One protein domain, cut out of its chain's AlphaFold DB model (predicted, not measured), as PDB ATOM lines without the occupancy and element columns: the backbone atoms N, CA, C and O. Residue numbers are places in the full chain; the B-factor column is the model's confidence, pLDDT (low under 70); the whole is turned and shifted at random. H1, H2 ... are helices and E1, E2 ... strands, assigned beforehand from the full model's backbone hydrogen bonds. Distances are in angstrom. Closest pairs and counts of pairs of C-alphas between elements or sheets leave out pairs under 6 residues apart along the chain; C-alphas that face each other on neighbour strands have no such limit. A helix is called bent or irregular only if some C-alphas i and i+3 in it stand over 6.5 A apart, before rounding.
ATOM      1  N   TRP A  11     165.094 178.937 186.891       97.00
ATOM      2  CA  TRP A  11     163.756 178.591 186.430       97.00
ATOM      3  C   TRP A  11     163.682 178.506 184.905       97.00
ATOM      4  O   TRP A  11     164.181 179.381 184.195       97.00
ATOM      5  N   TYR A  12     162.994 177.483 184.407       98.12
ATOM      6  CA  TYR A  12     162.795 177.221 182.984       98.12
ATOM      7  C   TYR A  12     161.333 176.899 182.697       98.12
ATOM      8  O   TYR A  12     160.659 176.264 183.503       98.12
ATOM      9  N   GLY A  13     160.845 177.323 181.535       98.19
ATOM     10  CA  GLY A  13     159.576 176.843 181.010       98.19
ATOM     11  C   GLY A  13     159.790 175.461 180.406       98.19
ATOM     12  O   GLY A  13     160.507 175.330 179.412       98.19
ATOM     13  N   MET A  14     159.185 174.435 180.996       98.50
ATOM     14  CA  MET A  14     159.143 173.089 180.438       98.50
ATOM     15  C   MET A  14     157.865 172.913 179.629       98.50
ATOM     16  O   MET A  14     156.781 173.283 180.075       98.50
ATOM     17  N   THR A  15     157.991 172.333 178.440       98.38
ATOM     18  CA  THR A  15     156.859 171.751 177.712       98.38
ATOM     19  C   THR A  15     157.160 170.300 177.395       98.38
ATOM     20  O   THR A  15     158.225 170.026 176.857       98.38
ATOM     21  N   MET A  16     156.245 169.392 177.722       97.81
ATOM     22  CA  MET A  16     156.346 167.956 177.476       97.81
ATOM     23  C   MET A  16     155.386 167.531 176.360       97.81
ATOM     24  O   MET A  16     154.227 167.953 176.351       97.81
ATOM     25  N   TYR A  17     155.872 166.684 175.452       96.38
ATOM     26  CA  TYR A  17     155.167 166.189 174.272       96.38
ATOM     27  C   TYR A  17     155.230 164.653 174.189       96.38
ATOM     28  O   TYR A  17     156.335 164.120 174.085       96.38
ATOM     29  N   PRO A  18     154.082 163.959 174.165       94.25
ATOM     30  CA  PRO A  18     152.816 164.421 174.734       94.25
ATOM     31  C   PRO A  18     152.942 164.657 176.249       94.25
ATOM     32  O   PRO A  18     153.825 164.114 176.909       94.25
ATOM     33  N   GLY A  19     152.056 165.472 176.814       91.00
ATOM     34  CA  GLY A  19     151.935 165.662 178.256       91.00
ATOM     35  C   GLY A  19     150.913 164.705 178.865       91.00
ATOM     36  O   GLY A  19     151.265 163.648 179.391       91.00
ATOM     37  N   TYR A  20     149.639 165.086 178.786       87.12
ATOM     38  CA  TYR A  20     148.498 164.276 179.220       87.12
ATOM     39  C   TYR A  20     147.579 164.023 178.027       87.12
ATOM     40  O   TYR A  20     147.114 164.975 177.396       87.12
ATOM     41  N   GLY A  21     147.333 162.747 177.717       87.25
ATOM     42  CA  GLY A  21     146.679 162.364 176.464       87.25
ATOM     43  C   GLY A  21     147.418 162.972 175.272       87.25
ATOM     44  O   GLY A  21     148.645 162.952 175.235       87.25
ATOM     45  N   ASP A  22     146.677 163.603 174.366       88.00
ATOM     46  CA  ASP A  22     147.232 164.205 173.147       88.00
ATOM     47  C   ASP A  22     147.651 165.677 173.323       88.00
ATOM     48  O   ASP A  22     148.008 166.355 172.360       88.00
ATOM     49  N   THR A  23     147.609 166.205 174.553       92.94
ATOM     50  CA  THR A  23     147.898 167.619 174.835       92.94
ATOM     51  C   THR A  23     149.282 167.797 175.447       92.94
ATOM     52  O   THR A  23     149.713 167.028 176.311       92.94
ATOM     53  N   ALA A  24     149.986 168.848 175.023       96.44
ATOM     54  CA  ALA A  24     151.255 169.232 175.623       96.44
ATOM     55  C   ALA A  24     151.060 169.669 177.083       96.44
ATOM     56  O   ALA A  24     150.131 170.405 177.412       96.44
ATOM     57  N   TYR A  25     151.957 169.234 177.963       96.94
ATOM     58  CA  TYR A  25     151.971 169.687 179.352       96.94
ATOM     59  C   TYR A  25     153.001 170.796 179.512       96.94
ATOM     60  O   TYR A  25     154.145 170.635 179.094       96.94
ATOM     61  N   HIS A  26     152.613 171.897 180.146       97.88
ATOM     62  CA  HIS A  26     153.501 173.013 180.440       97.88
ATOM     63  C   HIS A  26     153.746 173.092 181.943       97.88
ATOM     64  O   HIS A  26     152.849 172.799 182.729       97.88
ATOM     65  N   SER A  27     154.942 173.510 182.351       97.38
ATOM     66  CA  SER A  27     155.211 173.870 183.744       97.38
ATOM     67  C   SER A  27     156.464 174.730 183.894       97.38
ATOM     68  O   SER A  27     157.470 174.439 183.241       97.38
ATOM     69  N   PRO A  28     156.461 175.757 184.763       97.75
ATOM     70  CA  PRO A  28     157.695 176.311 185.294       97.75
ATOM     71  C   PRO A  28     158.409 175.255 186.144       97.75
ATOM     72  O   PRO A  28     157.856 174.741 187.120       97.75
ATOM     73  N   ILE A  29     159.657 174.959 185.797       97.81
ATOM     74  CA  ILE A  29     160.508 174.065 186.577       97.81
ATOM     75  C   ILE A  29     161.715 174.811 187.127       97.81
ATOM     76  O   ILE A  29     162.311 175.635 186.429       97.81
ATOM     77  N   ARG A  30     162.109 174.505 188.362       97.25
ATOM     78  CA  ARG A  30     163.363 174.984 188.945       97.25
ATOM     79  C   ARG A  30     164.375 173.859 188.938       97.25
ATOM     80  O   ARG A  30     164.184 172.856 189.623       97.25
ATOM     81  N   VAL A  31     165.459 174.034 188.197       97.38
ATOM     82  CA  VAL A  31     166.535 173.041 188.139       97.38
ATOM     83  C   VAL A  31     167.261 173.022 189.482       97.38
ATOM     84  O   VAL A  31     167.754 174.049 189.944       97.38
ATOM     85  N   LYS A  32     167.320 171.858 190.121       96.69
ATOM     86  CA  LYS A  32     168.039 171.623 191.379       96.69
ATOM     87  C   LYS A  32     169.452 171.114 191.136       96.69
ATOM     88  O   LYS A  32     170.360 171.512 191.860       96.69
ATOM     89  N   ASP A  33     169.634 170.275 190.122       97.12
ATOM     90  CA  ASP A  33     170.949 169.790 189.715       97.12
ATOM     91  C   ASP A  33     170.965 169.366 188.240       97.12
ATOM     92  O   ASP A  33     169.921 169.041 187.668       97.12
ATOM     93  N   VAL A  34     172.151 169.391 187.624       95.81
ATOM     94  CA  VAL A  34     172.376 168.941 186.241       95.81
ATOM     95  C   VAL A  34     173.669 168.143 186.181       95.81
ATOM     96  O   VAL A  34     174.754 168.687 186.382       95.81
ATOM     97  N   ARG A  35     173.568 166.860 185.832       95.75
ATOM     98  CA  ARG A  35     174.698 165.926 185.798       95.75
ATOM     99  C   ARG A  35     174.883 165.358 184.390       95.75
ATOM    100  O   ARG A  35     174.121 164.490 183.970       95.75
ATOM    101  N   PRO A  36     175.889 165.817 183.627       92.56
ATOM    102  CA  PRO A  36     176.247 165.187 182.362       92.56
ATOM    103  C   PRO A  36     176.831 163.792 182.594       92.56
ATOM    104  O   PRO A  36     177.764 163.645 183.381       92.56
ATOM    105  N   LEU A  37     176.372 162.785 181.846       89.75
ATOM    106  CA  LEU A  37     176.844 161.400 182.015       89.75
ATOM    107  C   LEU A  37     178.186 161.104 181.324       89.75
ATOM    108  O   LEU A  37     178.671 159.980 181.375       89.75
ATOM    109  N   LYS A  38     178.790 162.100 180.656       81.56
ATOM    110  CA  LYS A  38     180.093 162.020 179.955       81.56
ATOM    111  C   LYS A  38     180.257 160.809 179.014       81.56
ATOM    112  O   LYS A  38     181.372 160.449 178.664       81.56
ATOM    113  N   SER A  39     179.155 160.236 178.528       79.31
ATOM    114  CA  SER A  39     179.136 159.055 177.654       79.31
ATOM    115  C   SER A  39     179.336 159.368 176.166       79.31
ATOM    116  O   SER A  39     179.247 158.477 175.329       79.31
ATOM    117  N   GLY A  40     179.517 160.642 175.797       77.44
ATOM    118  CA  GLY A  40     179.562 161.097 174.399       77.44
ATOM    119  C   GLY A  40     178.202 161.109 173.683       77.44
ATOM    120  O   GLY A  40     178.039 161.828 172.704       77.44
ATOM    121  N   ALA A  41     177.191 160.413 174.211       79.56
ATOM    122  CA  ALA A  41     175.863 160.273 173.605       79.56
ATOM    123  C   ALA A  41     174.863 161.396 173.970       79.56
ATOM    124  O   ALA A  41     173.669 161.291 173.694       79.56
ATOM    125  N   GLY A  42     175.337 162.489 174.578       88.19
ATOM    126  CA  GLY A  42     174.508 163.668 174.859       88.19
ATOM    127  C   GLY A  42     173.484 163.480 175.983       88.19
ATOM    128  O   GLY A  42     172.458 164.159 175.979       88.19
ATOM    129  N   TRP A  43     173.752 162.581 176.931       94.62
ATOM    130  CA  TRP A  43     172.881 162.328 178.078       94.62
ATOM    131  C   TRP A  43     173.181 163.236 179.268       94.62
ATOM    132  O   TRP A  43     174.347 163.462 179.621       94.62
ATOM    133  N   ILE A  44     172.116 163.720 179.903       95.12
ATOM    134  CA  ILE A  44     172.159 164.453 181.169       95.12
ATOM    135  C   ILE A  44     171.086 163.908 182.112       95.12
ATOM    136  O   ILE A  44     169.975 163.627 181.674       95.12
ATOM    137  N   ASP A  45     171.402 163.828 183.398       96.69
ATOM    138  CA  ASP A  45     170.400 163.690 184.451       96.69
ATOM    139  C   ASP A  45     170.084 165.089 184.989       96.69
ATOM    140  O   ASP A  45     170.994 165.889 185.233       96.69
ATOM    141  N   ILE A  46     168.800 165.402 185.142       97.31
ATOM    142  CA  ILE A  46     168.339 166.632 185.783       97.31
ATOM    143  C   ILE A  46     167.469 166.291 186.982       97.31
ATOM    144  O   ILE A  46     166.571 165.461 186.879       97.31
ATOM    145  N   ASP A  47     167.699 166.996 188.083       98.06
ATOM    146  CA  ASP A  47     166.762 167.032 189.202       98.06
ATOM    147  C   ASP A  47     166.082 168.391 189.182       98.06
ATOM    148  O   ASP A  47     166.744 169.421 189.011       98.06
ATOM    149  N   PHE A  48     164.766 168.430 189.353       97.81
ATOM    150  CA  PHE A  48     164.024 169.682 189.307       97.81
ATOM    151  C   PHE A  48     162.771 169.655 190.174       97.81
ATOM    152  O   PHE A  48     162.198 168.609 190.460       97.81
ATOM    153  N   PHE A  49     162.354 170.851 190.577       96.94
ATOM    154  CA  PHE A  49     161.046 171.105 191.164       96.94
ATOM    155  C   PHE A  49     160.061 171.529 190.068       96.94
ATOM    156  O   PHE A  49     160.402 172.374 189.239       96.94
ATOM    157  N   ASN A  50     158.845 170.994 190.077       96.69
ATOM    158  CA  ASN A  50     157.783 171.231 189.105       96.69
ATOM    159  C   ASN A  50     156.640 172.052 189.735       96.69
ATOM    160  O   ASN A  50     155.819 171.526 190.488       96.69
ATOM    161  N   ALA A  51     156.561 173.347 189.404       95.12
ATOM    162  CA  ALA A  51     155.643 174.274 190.071       95.12
ATOM    163  C   ALA A  51     154.166 174.054 189.728       95.12
ATOM    164  O   ALA A  51     153.308 174.325 190.566       95.12
ATOM    165  N   ALA A  52     153.865 173.555 188.528       92.06
ATOM    166  CA  ALA A  52     152.495 173.275 188.102       92.06
ATOM    167  C   ALA A  52     152.020 171.851 188.455       92.06
ATOM    168  O   ALA A  52     150.938 171.454 188.025       92.06
ATOM    169  N   TYR A  53     152.812 171.062 189.189       92.12
ATOM    170  CA  TYR A  53     152.402 169.730 189.638       92.12
ATOM    171  C   TYR A  53     151.689 169.766 190.993       92.12
ATOM    172  O   TYR A  53     151.788 170.741 191.742       92.12
ATOM    173  N   ALA A  54     150.979 168.682 191.310       87.25
ATOM    174  CA  ALA A  54     150.284 168.525 192.581       87.25
ATOM    175  C   ALA A  54     151.247 168.703 193.767       87.25
ATOM    176  O   ALA A  54     152.355 168.157 193.778       87.25
ATOM    177  N   GLN A  55     150.808 169.472 194.765       86.31
ATOM    178  CA  GLN A  55     151.590 169.750 195.965       86.31
ATOM    179  C   GLN A  55     151.996 168.443 196.659       86.31
ATOM    180  O   GLN A  55     151.191 167.526 196.791       86.31
ATOM    181  N   GLY A  56     153.254 168.367 197.097       87.12
ATOM    182  CA  GLY A  56     153.814 167.177 197.748       87.12
ATOM    183  C   GLY A  56     154.432 166.149 196.794       87.12
ATOM    184  O   GLY A  56     155.120 165.250 197.262       87.12
ATOM    185  N   VAL A  57     154.264 166.298 195.472       91.12
ATOM    186  CA  VAL A  57     154.854 165.400 194.454       91.12
ATOM    187  C   VAL A  57     155.551 166.212 193.357       91.12
ATOM    188  O   VAL A  57     155.417 165.949 192.169       91.12
ATOM    189  N   GLN A  58     156.241 167.281 193.744       95.38
ATOM    190  CA  GLN A  58     156.775 168.272 192.800       95.38
ATOM    191  C   GLN A  58     158.234 168.021 192.427       95.38
ATOM    192  O   GLN A  58     158.748 168.681 191.532       95.38
ATOM    193  N   ASP A  59     158.902 167.085 193.092       95.75
ATOM    194  CA  ASP A  59     160.312 166.803 192.871       95.75
ATOM    195  C   ASP A  59     160.488 165.615 191.939       95.75
ATOM    196  O   ASP A  59     159.977 164.527 192.193       95.75
ATOM    197  N   PHE A  60     161.216 165.849 190.851       96.62
ATOM    198  CA  PHE A  60     161.410 164.881 189.781       96.62
ATOM    199  C   PHE A  60     162.880 164.776 189.401       96.62
ATOM    200  O   PHE A  60     163.624 165.760 189.435       96.62
ATOM    201  N   THR A  61     163.246 163.583 188.944       97.06
ATOM    202  CA  THR A  61     164.513 163.312 188.272       97.06
ATOM    203  C   THR A  61     164.209 162.783 186.884       97.06
ATOM    204  O   THR A  61     163.499 161.789 186.753       97.06
ATOM    205  N   TYR A  62     164.749 163.432 185.852       96.69
ATOM    206  CA  TYR A  62     164.690 162.935 184.479       96.69
ATOM    207  C   TYR A  62     166.084 162.690 183.935       96.69
ATOM    208  O   TYR A  62     166.960 163.551 184.023       96.69
ATOM    209  N   ARG A  63     166.240 161.551 183.263       96.88
ATOM    210  CA  ARG A  63     167.349 161.313 182.352       96.88
ATOM    211  C   ARG A  63     166.951 161.693 180.938       96.88
ATOM    212  O   ARG A  63     165.961 161.201 180.396       96.88
ATOM    213  N   LEU A  64     167.736 162.584 180.351       96.56
ATOM    214  CA  LEU A  64     167.421 163.260 179.106       96.56
ATOM    215  C   LEU A  64     168.502 163.016 178.058       96.56
ATOM    216  O   LEU A  64     169.679 163.305 178.291       96.56
ATOM    217  N   ARG A  65     168.094 162.581 176.864       96.06
ATOM    218  CA  ARG A  65     168.953 162.562 175.676       96.06
ATOM    219  C   ARG A  65     168.785 163.854 174.904       96.06
ATOM    220  O   ARG A  65     167.698 164.145 174.405       96.06
ATOM    221  N   MET A  66     169.864 164.610 174.748       95.19
ATOM    222  CA  MET A  66     169.865 165.822 173.935       95.19
ATOM    223  C   MET A  66     169.512 165.503 172.476       95.19
ATOM    224  O   MET A  66     170.234 164.757 171.816       95.19
ATOM    225  N   LEU A  67     168.436 166.098 171.957       95.12
ATOM    226  CA  LEU A  67     168.060 166.002 170.541       95.12
ATOM    227  C   LEU A  67     168.533 167.230 169.769       95.12
ATOM    228  O   LEU A  67     169.103 167.121 168.686       95.12
ATOM    229  N   LYS A  68     168.300 168.419 170.336       94.75
ATOM    230  CA  LYS A  68     168.696 169.693 169.737       94.75
ATOM    231  C   LYS A  68     168.929 170.744 170.809       94.75
ATOM    232  O   LYS A  68     168.273 170.760 171.847       94.75
ATOM    233  N   ARG A  69     169.842 171.665 170.525       93.00
ATOM    234  CA  ARG A  69     170.126 172.817 171.373       93.00
ATOM    235  C   ARG A  69     170.252 174.056 170.502       93.00
ATOM    236  O   ARG A  69     171.102 174.095 169.615       93.00
ATOM    237  N   GLY A  70     169.377 175.022 170.736       93.25
ATOM    238  CA  GLY A  70     169.463 176.349 170.143       93.25
ATOM    239  C   GLY A  70     170.149 177.332 171.083       93.25
ATOM    240  O   GLY A  70     170.727 176.957 172.104       93.25
ATOM    241  N   GLU A  71     170.053 178.611 170.745       93.38
ATOM    242  CA  GLU A  71     170.531 179.698 171.607       93.38
ATOM    243  C   GLU A  71     169.587 179.952 172.790       93.38
ATOM    244  O   GLU A  71     170.036 180.290 173.877       93.38
ATOM    245  N   GLN A  72     168.281 179.734 172.594       94.44
ATOM    246  CA  GLN A  72     167.225 180.053 173.567       94.44
ATOM    247  C   GLN A  72     166.377 178.838 173.963       94.44
ATOM    248  O   GLN A  72     165.326 178.986 174.584       94.44
ATOM    249  N   TYR A  73     166.783 177.633 173.560       96.38
ATOM    250  CA  TYR A  73     166.037 176.424 173.883       96.38
ATOM    251  C   TYR A  73     166.898 175.166 173.879       96.38
ATOM    252  O   TYR A  73     167.945 175.078 173.229       96.38
ATOM    253  N   MET A  74     166.367 174.149 174.539       96.44
ATOM    254  CA  MET A  74     166.823 172.769 174.505       96.44
ATOM    255  C   MET A  74     165.639 171.863 174.183       96.44
ATOM    256  O   MET A  74     164.550 172.082 174.698       96.44
ATOM    257  N   LEU A  75     165.858 170.853 173.345       97.56
ATOM    258  CA  LEU A  75     164.917 169.772 173.070       97.56
ATOM    259  C   LEU A  75     165.592 168.447 173.427       97.56
ATOM    260  O   LEU A  75     166.707 168.179 172.963       97.56
ATOM    261  N   ALA A  76     164.927 167.626 174.230       97.19
ATOM    262  CA  ALA A  76     165.456 166.349 174.689       97.19
ATOM    263  C   ALA A  76     164.378 165.261 174.724       97.19
ATOM    264  O   ALA A  76     163.216 165.563 174.975       97.19
ATOM    265  N   ALA A  77     164.772 164.011 174.492       97.06
ATOM    266  CA  ALA A  77     163.943 162.837 174.763       97.06
ATOM    267  C   ALA A  77     164.152 162.382 176.213       97.06
ATOM    268  O   ALA A  77     165.264 162.517 176.728       97.06
ATOM    269  N   ILE A  78     163.119 161.839 176.850       96.62
ATOM    270  CA  ILE A  78     163.207 161.239 178.189       96.62
ATOM    271  C   ILE A  78     163.524 159.738 178.030       96.62
ATOM    272  O   ILE A  78     162.913 159.096 177.187       96.62
ATOM    273  N   GLU A  79     164.482 159.173 178.782       91.62
ATOM    274  CA  GLU A  79     164.937 157.771 178.586       91.62
ATOM    275  C   GLU A  79     163.811 156.734 178.743       91.62
ATOM    276  O   GLU A  79     163.688 155.823 177.930       91.62
ATOM    277  N   GLU A  80     162.981 156.887 179.771       87.69
ATOM    278  CA  GLU A  80     161.996 155.876 180.184       87.69
ATOM    279  C   GLU A  80     160.577 156.164 179.676       87.69
ATOM    280  O   GLU A  80     159.605 155.544 180.105       87.69
ATOM    281  N   MET A  81     160.427 157.147 178.788       88.88
ATOM    282  CA  MET A  81     159.124 157.580 178.300       88.88
ATOM    283  C   MET A  81     159.196 157.844 176.803       88.88
ATOM    284  O   MET A  81     160.144 158.463 176.327       88.88
ATOM    285  N   ASP A  82     158.142 157.491 176.066       90.25
ATOM    286  CA  ASP A  82     157.966 157.949 174.683       90.25
ATOM    287  C   ASP A  82     157.491 159.413 174.663       90.25
ATOM    288  O   ASP A  82     156.361 159.744 174.302       90.25
ATOM    289  N   ARG A  83     158.328 160.294 175.223       95.12
ATOM    290  CA  ARG A  83     158.057 161.719 175.397       95.12
ATOM    291  C   ARG A  83     159.315 162.540 175.180       95.12
ATOM    292  O   ARG A  83     160.428 162.148 175.539       95.12
ATOM    293  N   ALA A  84     159.115 163.739 174.656       97.00
ATOM    294  CA  ALA A  84     160.142 164.759 174.544       97.00
ATOM    295  C   ALA A  84     159.792 165.972 175.400       97.00
ATOM    296  O   ALA A  84     158.622 166.279 175.621       97.00
ATOM    297  N   ILE A  85     160.811 166.704 175.841       97.88
ATOM    298  CA  ILE A  85     160.638 168.000 176.489       97.88
ATOM    299  C   ILE A  85     161.379 169.091 175.736       97.88
ATOM    300  O   ILE A  85     162.513 168.903 175.292       97.88
ATOM    301  N   SER A  86     160.754 170.261 175.648       98.06
ATOM    302  CA  SER A  86     161.443 171.507 175.342       98.06
ATOM    303  C   SER A  86     161.623 172.330 176.611       98.06
ATOM    304  O   SER A  86     160.660 172.537 177.351       98.06
ATOM    305  N   LEU A  87     162.831 172.842 176.819       98.25
ATOM    306  CA  LEU A  87     163.180 173.753 177.904       98.25
ATOM    307  C   LEU A  87     163.572 175.104 177.312       98.25
ATOM    308  O   LEU A  87     164.399 175.166 176.401       98.25
ATOM    309  N   VAL A  88     162.975 176.171 177.833       97.88
ATOM    310  CA  VAL A  88     163.212 177.568 177.429       97.88
ATOM    311  C   VAL A  88     163.382 178.450 178.672       97.88
ATOM    312  O   VAL A  88     162.967 178.034 179.757       97.88
ATOM    313  N   PRO A  89     163.953 179.666 178.570       96.75
ATOM    314  CA  PRO A  89     163.916 180.621 179.673       96.75
ATOM    315  C   PRO A  89     162.480 180.830 180.171       96.75
ATOM    316  O   PRO A  89     161.573 181.078 179.370       96.75
ATOM    317  N   CYS A  90     162.260 180.738 181.486       96.31
ATOM    318  CA  CYS A  90     160.949 181.019 182.071       96.31
ATOM    319  C   CYS A  90     160.714 182.535 182.110       96.31
ATOM    320  O   CYS A  90     161.026 183.203 183.094       96.31
ATOM    321  N   SER A  91     160.222 183.101 181.009       94.56
ATOM    322  CA  SER A  91     159.901 184.526 180.926       94.56
ATOM    323  C   SER A  91     158.467 184.808 181.372       94.56
ATOM    324  O   SER A  91     157.584 183.951 181.280       94.56
ATOM    325  N   LEU A  92     158.196 186.056 181.766       93.50
ATOM    326  CA  LEU A  92     156.832 186.511 182.041       93.50
ATOM    327  C   LEU A  92     155.902 186.309 180.832       93.50
ATOM    328  O   LEU A  92     154.741 185.953 181.006       93.50
ATOM    329  N   GLY A  93     156.407 186.498 179.608       96.00
ATOM    330  CA  GLY A  93     155.639 186.251 178.384       96.00
ATOM    331  C   GLY A  93     155.258 184.777 178.217       96.00
ATOM    332  O   GLY A  93     154.122 184.472 177.859       96.00
ATOM    333  N   TRP A  94     156.175 183.859 178.537       96.62
ATOM    334  CA  TRP A  94     155.895 182.424 178.529       96.62
ATOM    335  C   TRP A  94     154.847 182.052 179.589       96.62
ATOM    336  O   TRP A  94     153.887 181.351 179.276       96.62
ATOM    337  N   MET A  95     154.972 182.583 180.812       96.62
ATOM    338  CA  MET A  95     153.995 182.343 181.881       96.62
ATOM    339  C   MET A  95     152.611 182.891 181.529       96.62
ATOM    340  O   MET A  95     151.633 182.166 181.647       96.62
ATOM    341  N   LYS A  96     152.513 184.126 181.024       96.81
ATOM    342  CA  LYS A  96     151.235 184.712 180.584       96.81
ATOM    343  C   LYS A  96     150.564 183.898 179.477       96.81
ATOM    344  O   LYS A  96     149.343 183.846 179.429       96.81
ATOM    345  N   LYS A  97     151.350 183.266 178.599       97.31
ATOM    346  CA  LYS A  97     150.827 182.431 177.513       97.31
ATOM    347  C   LYS A  97     150.182 181.139 178.022       97.31
ATOM    348  O   LYS A  97     149.120 180.779 177.528       97.31
ATOM    349  N   TYR A  98     150.831 180.430 178.946       96.69
ATOM    350  CA  TYR A  98     150.396 179.086 179.360       96.69
ATOM    351  C   TYR A  98     149.672 179.046 180.713       96.69
ATOM    352  O   TYR A  98     148.985 178.076 181.009       96.69
ATOM    353  N   PHE A  99     149.803 180.097 181.522       95.62
ATOM    354  CA  PHE A  99     149.261 180.206 182.877       95.62
ATOM    355  C   PHE A  99     148.680 181.603 183.159       95.62
ATOM    356  O   PHE A  99     149.031 182.194 184.183       95.62
ATOM    357  N   PRO A 100     147.821 182.165 182.285       96.00
ATOM    358  CA  PRO A 100     147.381 183.561 182.383       96.00
ATOM    359  C   PRO A 100     146.833 183.925 183.772       96.00
ATOM    360  O   PRO A 100     147.241 184.936 184.340       96.00
ATOM    361  N   ASP A 101     146.020 183.048 184.365       96.19
ATOM    362  CA  ASP A 101     145.366 183.294 185.658       96.19
ATOM    363  C   ASP A 101     146.220 182.895 186.872       96.19
ATOM    364  O   ASP A 101     145.871 183.188 188.013       96.19
ATOM    365  N   GLN A 102     147.353 182.220 186.652       93.81
ATOM    366  CA  GLN A 102     148.225 181.735 187.729       93.81
ATOM    367  C   GLN A 102     149.545 182.506 187.827       93.81
ATOM    368  O   GLN A 102     150.364 182.185 188.688       93.81
ATOM    369  N   VAL A 103     149.760 183.534 186.994       93.44
ATOM    370  CA  VAL A 103     150.993 184.342 187.017       93.44
ATOM    371  C   VAL A 103     151.327 184.876 188.417       93.44
ATOM    372  O   VAL A 103     152.479 184.694 188.817       93.44
ATOM    373  N   PRO A 104     150.391 185.461 189.200       93.38
ATOM    374  CA  PRO A 104     150.719 185.957 190.540       93.38
ATOM    375  C   PRO A 104     151.228 184.845 191.464       93.38
ATOM    376  O   PRO A 104     152.285 184.976 192.072       93.38
ATOM    377  N   ARG A 105     150.526 183.705 191.494       92.19
ATOM    378  CA  ARG A 105     150.894 182.540 192.311       92.19
ATOM    379  C   ARG A 105     152.253 181.963 191.911       92.19
ATOM    380  O   ARG A 105     153.062 181.642 192.772       92.19
ATOM    381  N   LEU A 106     152.495 181.779 190.615       91.69
ATOM    382  CA  LEU A 106     153.746 181.196 190.128       91.69
ATOM    383  C   LEU A 106     154.930 182.134 190.372       91.69
ATOM    384  O   LEU A 106     156.000 181.661 190.735       91.69
ATOM    385  N   THR A 107     154.724 183.445 190.242       91.56
ATOM    386  CA  THR A 107     155.756 184.444 190.552       91.56
ATOM    387  C   THR A 107     156.128 184.398 192.035       91.56
ATOM    388  O   THR A 107     157.310 184.298 192.347       91.56
ATOM    389  N   ASP A 108     155.142 184.335 192.935       91.00
ATOM    390  CA  ASP A 108     155.373 184.197 194.380       91.00
ATOM    391  C   ASP A 108     156.167 182.920 194.726       91.00
ATOM    392  O   ASP A 108     157.163 182.960 195.448       91.00
ATOM    393  N   ILE A 109     155.812 181.778 194.122       89.69
ATOM    394  CA  ILE A 109     156.574 180.524 194.262       89.69
ATOM    395  C   ILE A 109     158.032 180.707 193.804       89.69
ATOM    396  O   ILE A 109     158.966 180.239 194.464       89.69
ATOM    397  N   MET A 110     158.234 181.366 192.662       89.31
ATOM    398  CA  MET A 110     159.558 181.580 192.079       89.31
ATOM    399  C   MET A 110     160.435 182.487 192.948       89.31
ATOM    400  O   MET A 110     161.613 182.171 193.143       89.31
ATOM    401  N   GLU A 111     159.867 183.563 193.492       87.06
ATOM    402  CA  GLU A 111     160.540 184.527 194.366       87.06
ATOM    403  C   GLU A 111     160.882 183.917 195.730       87.06
ATOM    404  O   GLU A 111     162.035 183.991 196.167       87.06
ATOM    405  N   ASN A 112     159.938 183.216 196.363       83.44
ATOM    406  CA  ASN A 112     160.148 182.611 197.681       83.44
ATOM    407  C   ASN A 112     161.187 181.479 197.652       83.44
ATOM    408  O   ASN A 112     161.990 181.340 198.578       83.44
ATOM    409  N   MET A 113     161.259 180.699 196.567       76.81
ATOM    410  CA  MET A 113     162.319 179.694 196.415       76.81
ATOM    411  C   MET A 113     163.675 180.280 196.038       76.81
ATOM    412  O   MET A 113     164.704 179.700 196.396       76.81
ATOM    413  N   ALA A 114     163.702 181.396 195.307       64.69
ATOM    414  CA  ALA A 114     164.946 182.112 195.057       64.69
ATOM    415  C   ALA A 114     165.501 182.678 196.374       64.69
ATOM    416  O   ALA A 114     166.678 182.478 196.674       64.69
ATOM    417  N   GLY A 115     164.639 183.287 197.195       60.22
ATOM    418  CA  GLY A 115     164.986 183.796 198.523       60.22
ATOM    419  C   GLY A 115     165.483 182.705 199.473       60.22
ATOM    420  O   GLY A 115     166.535 182.869 200.089       60.22
ATOM    421  N   PHE A 116     164.792 181.559 199.538       56.97
ATOM    422  CA  PHE A 116     165.219 180.426 200.368       56.97
ATOM    423  C   PHE A 116     166.573 179.856 199.928       56.97
ATOM    424  O   PHE A 116     167.428 179.585 200.765       56.97
ATOM    425  N   ALA A 117     166.808 179.713 198.621       56.94
ATOM    426  CA  ALA A 117     168.088 179.216 198.119       56.94
ATOM    427  C   ALA A 117     169.250 180.168 198.440       56.94
ATOM    428  O   ALA A 117     170.289 179.714 198.905       56.94
ATOM    429  N   VAL A 118     169.056 181.482 198.275       58.41
ATOM    430  CA  VAL A 118     170.063 182.490 198.651       58.41
ATOM    431  C   VAL A 118     170.324 182.480 200.161       58.41
ATOM    432  O   VAL A 118     171.473 182.604 200.585       58.41
ATOM    433  N   ALA A 119     169.285 182.319 200.982       53.00
ATOM    434  CA  ALA A 119     169.437 182.206 202.430       53.00
ATOM    435  C   ALA A 119     170.218 180.939 202.826       53.00
ATOM    436  O   ALA A 119     171.126 181.013 203.652       53.00
ATOM    437  N   MET A 120     169.925 179.800 202.195       54.44
ATOM    438  CA  MET A 120     170.622 178.536 202.447       54.44
ATOM    439  C   MET A 120     172.078 178.545 201.974       54.44
ATOM    440  O   MET A 120     172.939 178.067 202.708       54.44
ATOM    441  N   ASP A 121     172.381 179.129 200.813       56.91
ATOM    442  CA  ASP A 121     173.761 179.249 200.320       56.91
ATOM    443  C   ASP A 121     174.620 180.136 201.240       56.91
ATOM    444  O   ASP A 121     175.806 179.870 201.444       56.91
ATOM    445  N   ARG A 122     174.027 181.171 201.856       54.88
ATOM    446  CA  ARG A 122     174.707 181.993 202.874       54.88
ATOM    447  C   ARG A 122     174.992 181.204 204.150       54.88
ATOM    448  O   ARG A 122     176.073 181.350 204.716       54.88
ATOM    449  N   LEU A 123     174.055 180.361 204.584       50.69
ATOM    450  CA  LEU A 123     174.226 179.522 205.771       50.69
ATOM    451  C   LEU A 123     175.306 178.451 205.554       50.69
ATOM    452  O   LEU A 123     176.179 178.292 206.403       50.69
ATOM    453  N   THR A 124     175.327 177.778 204.403       53.41
ATOM    454  CA  THR A 124     176.342 176.753 204.094       53.41
ATOM    455  C   THR A 124     177.731 177.347 203.854       53.41
ATOM    456  O   THR A 124     178.721 176.782 204.315       53.41
ATOM    457  N   SER A 125     177.822 178.527 203.232       54.91
ATOM    458  CA  SER A 125     179.099 179.234 203.040       54.91
ATOM    459  C   SER A 125     179.688 179.763 204.354       54.91
ATOM    460  O   SER A 125     180.904 179.907 204.466       54.91
ATOM    461  N   SER A 126     178.854 180.015 205.370       54.38
ATOM    462  CA  SER A 126     179.308 180.432 206.705       54.38
ATOM    463  C   SER A 126     179.910 179.296 207.547       54.38
ATOM    464  O   SER A 126     180.639 179.564 208.499       54.38
TER     465      SER A 126
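What this domain is: This is residues 11 to 126 of the 130 residues of an uncharacterized protein of Sphingobium jiangsuense (UniProt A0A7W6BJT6). A closed barrel of six strands, E1 to E6, has a short helix, H1, on its outside; the long helix H2 packs on the same two strands, E1 and E2, with residues 106 to 114, and its residues 115 to 126 stick out as a free arm. The 116 printed residues hold, in chain order, six strands in an antiparallel meander, each strand the antiparallel neighbour of the one before, then two helices; the class is mixed. The whole is compact, with a radius of gyration of the C-alphas of 15.0 A, and spans 38 by 38 by 30 A.

Where its parts are: Find C-alpha 11 at (163.756, 178.591, 186.430), where E1, residues 11 to 20, begins. E2, residues 23 to 36, is 29.4 A long and bends by 93 degrees at residue 32. E3 is residues 43 to 50, E4 59 to 69, E5 74 to 78 and E6 84 to 89. H1 is residues 92 to 98; H2, residues 100 to 126, runs 40.3 A to C-alpha 126 at (179.308, 180.432, 206.705), and is irregular, with C-alphas 101 and 104 7.7 A apart.

How they stand to each other: Look first at E6 and E1, which close the ring: N 15 and O 86 are 2.9 A apart, within hydrogen-bond range. In the hairpin E1 and E2, N 14 and O 27 are 2.8 A apart. H1 is on the barrel, outside it, at a height of 9.6 A over the sheet; its closest C-alphas to E2 are Tyr 98 and His 26, 6.9 A. H1 and H2 only just touch, with 3 pairs of C-alphas within 8 A, made by residue 103 of H2 alone; Met 95 and Val 103 are closest, C-alphas 6.3 A apart. Every O i to N i+4 pair is within hydrogen-bond range in H1, and 21 of 23 in H2.

The domain as a whole: The C-alphas of Asp 22 and Ser 126 are farthest apart, 49.2 A. The printed part has no cut and no long link. Residues 114 to 126 have pLDDT under 70.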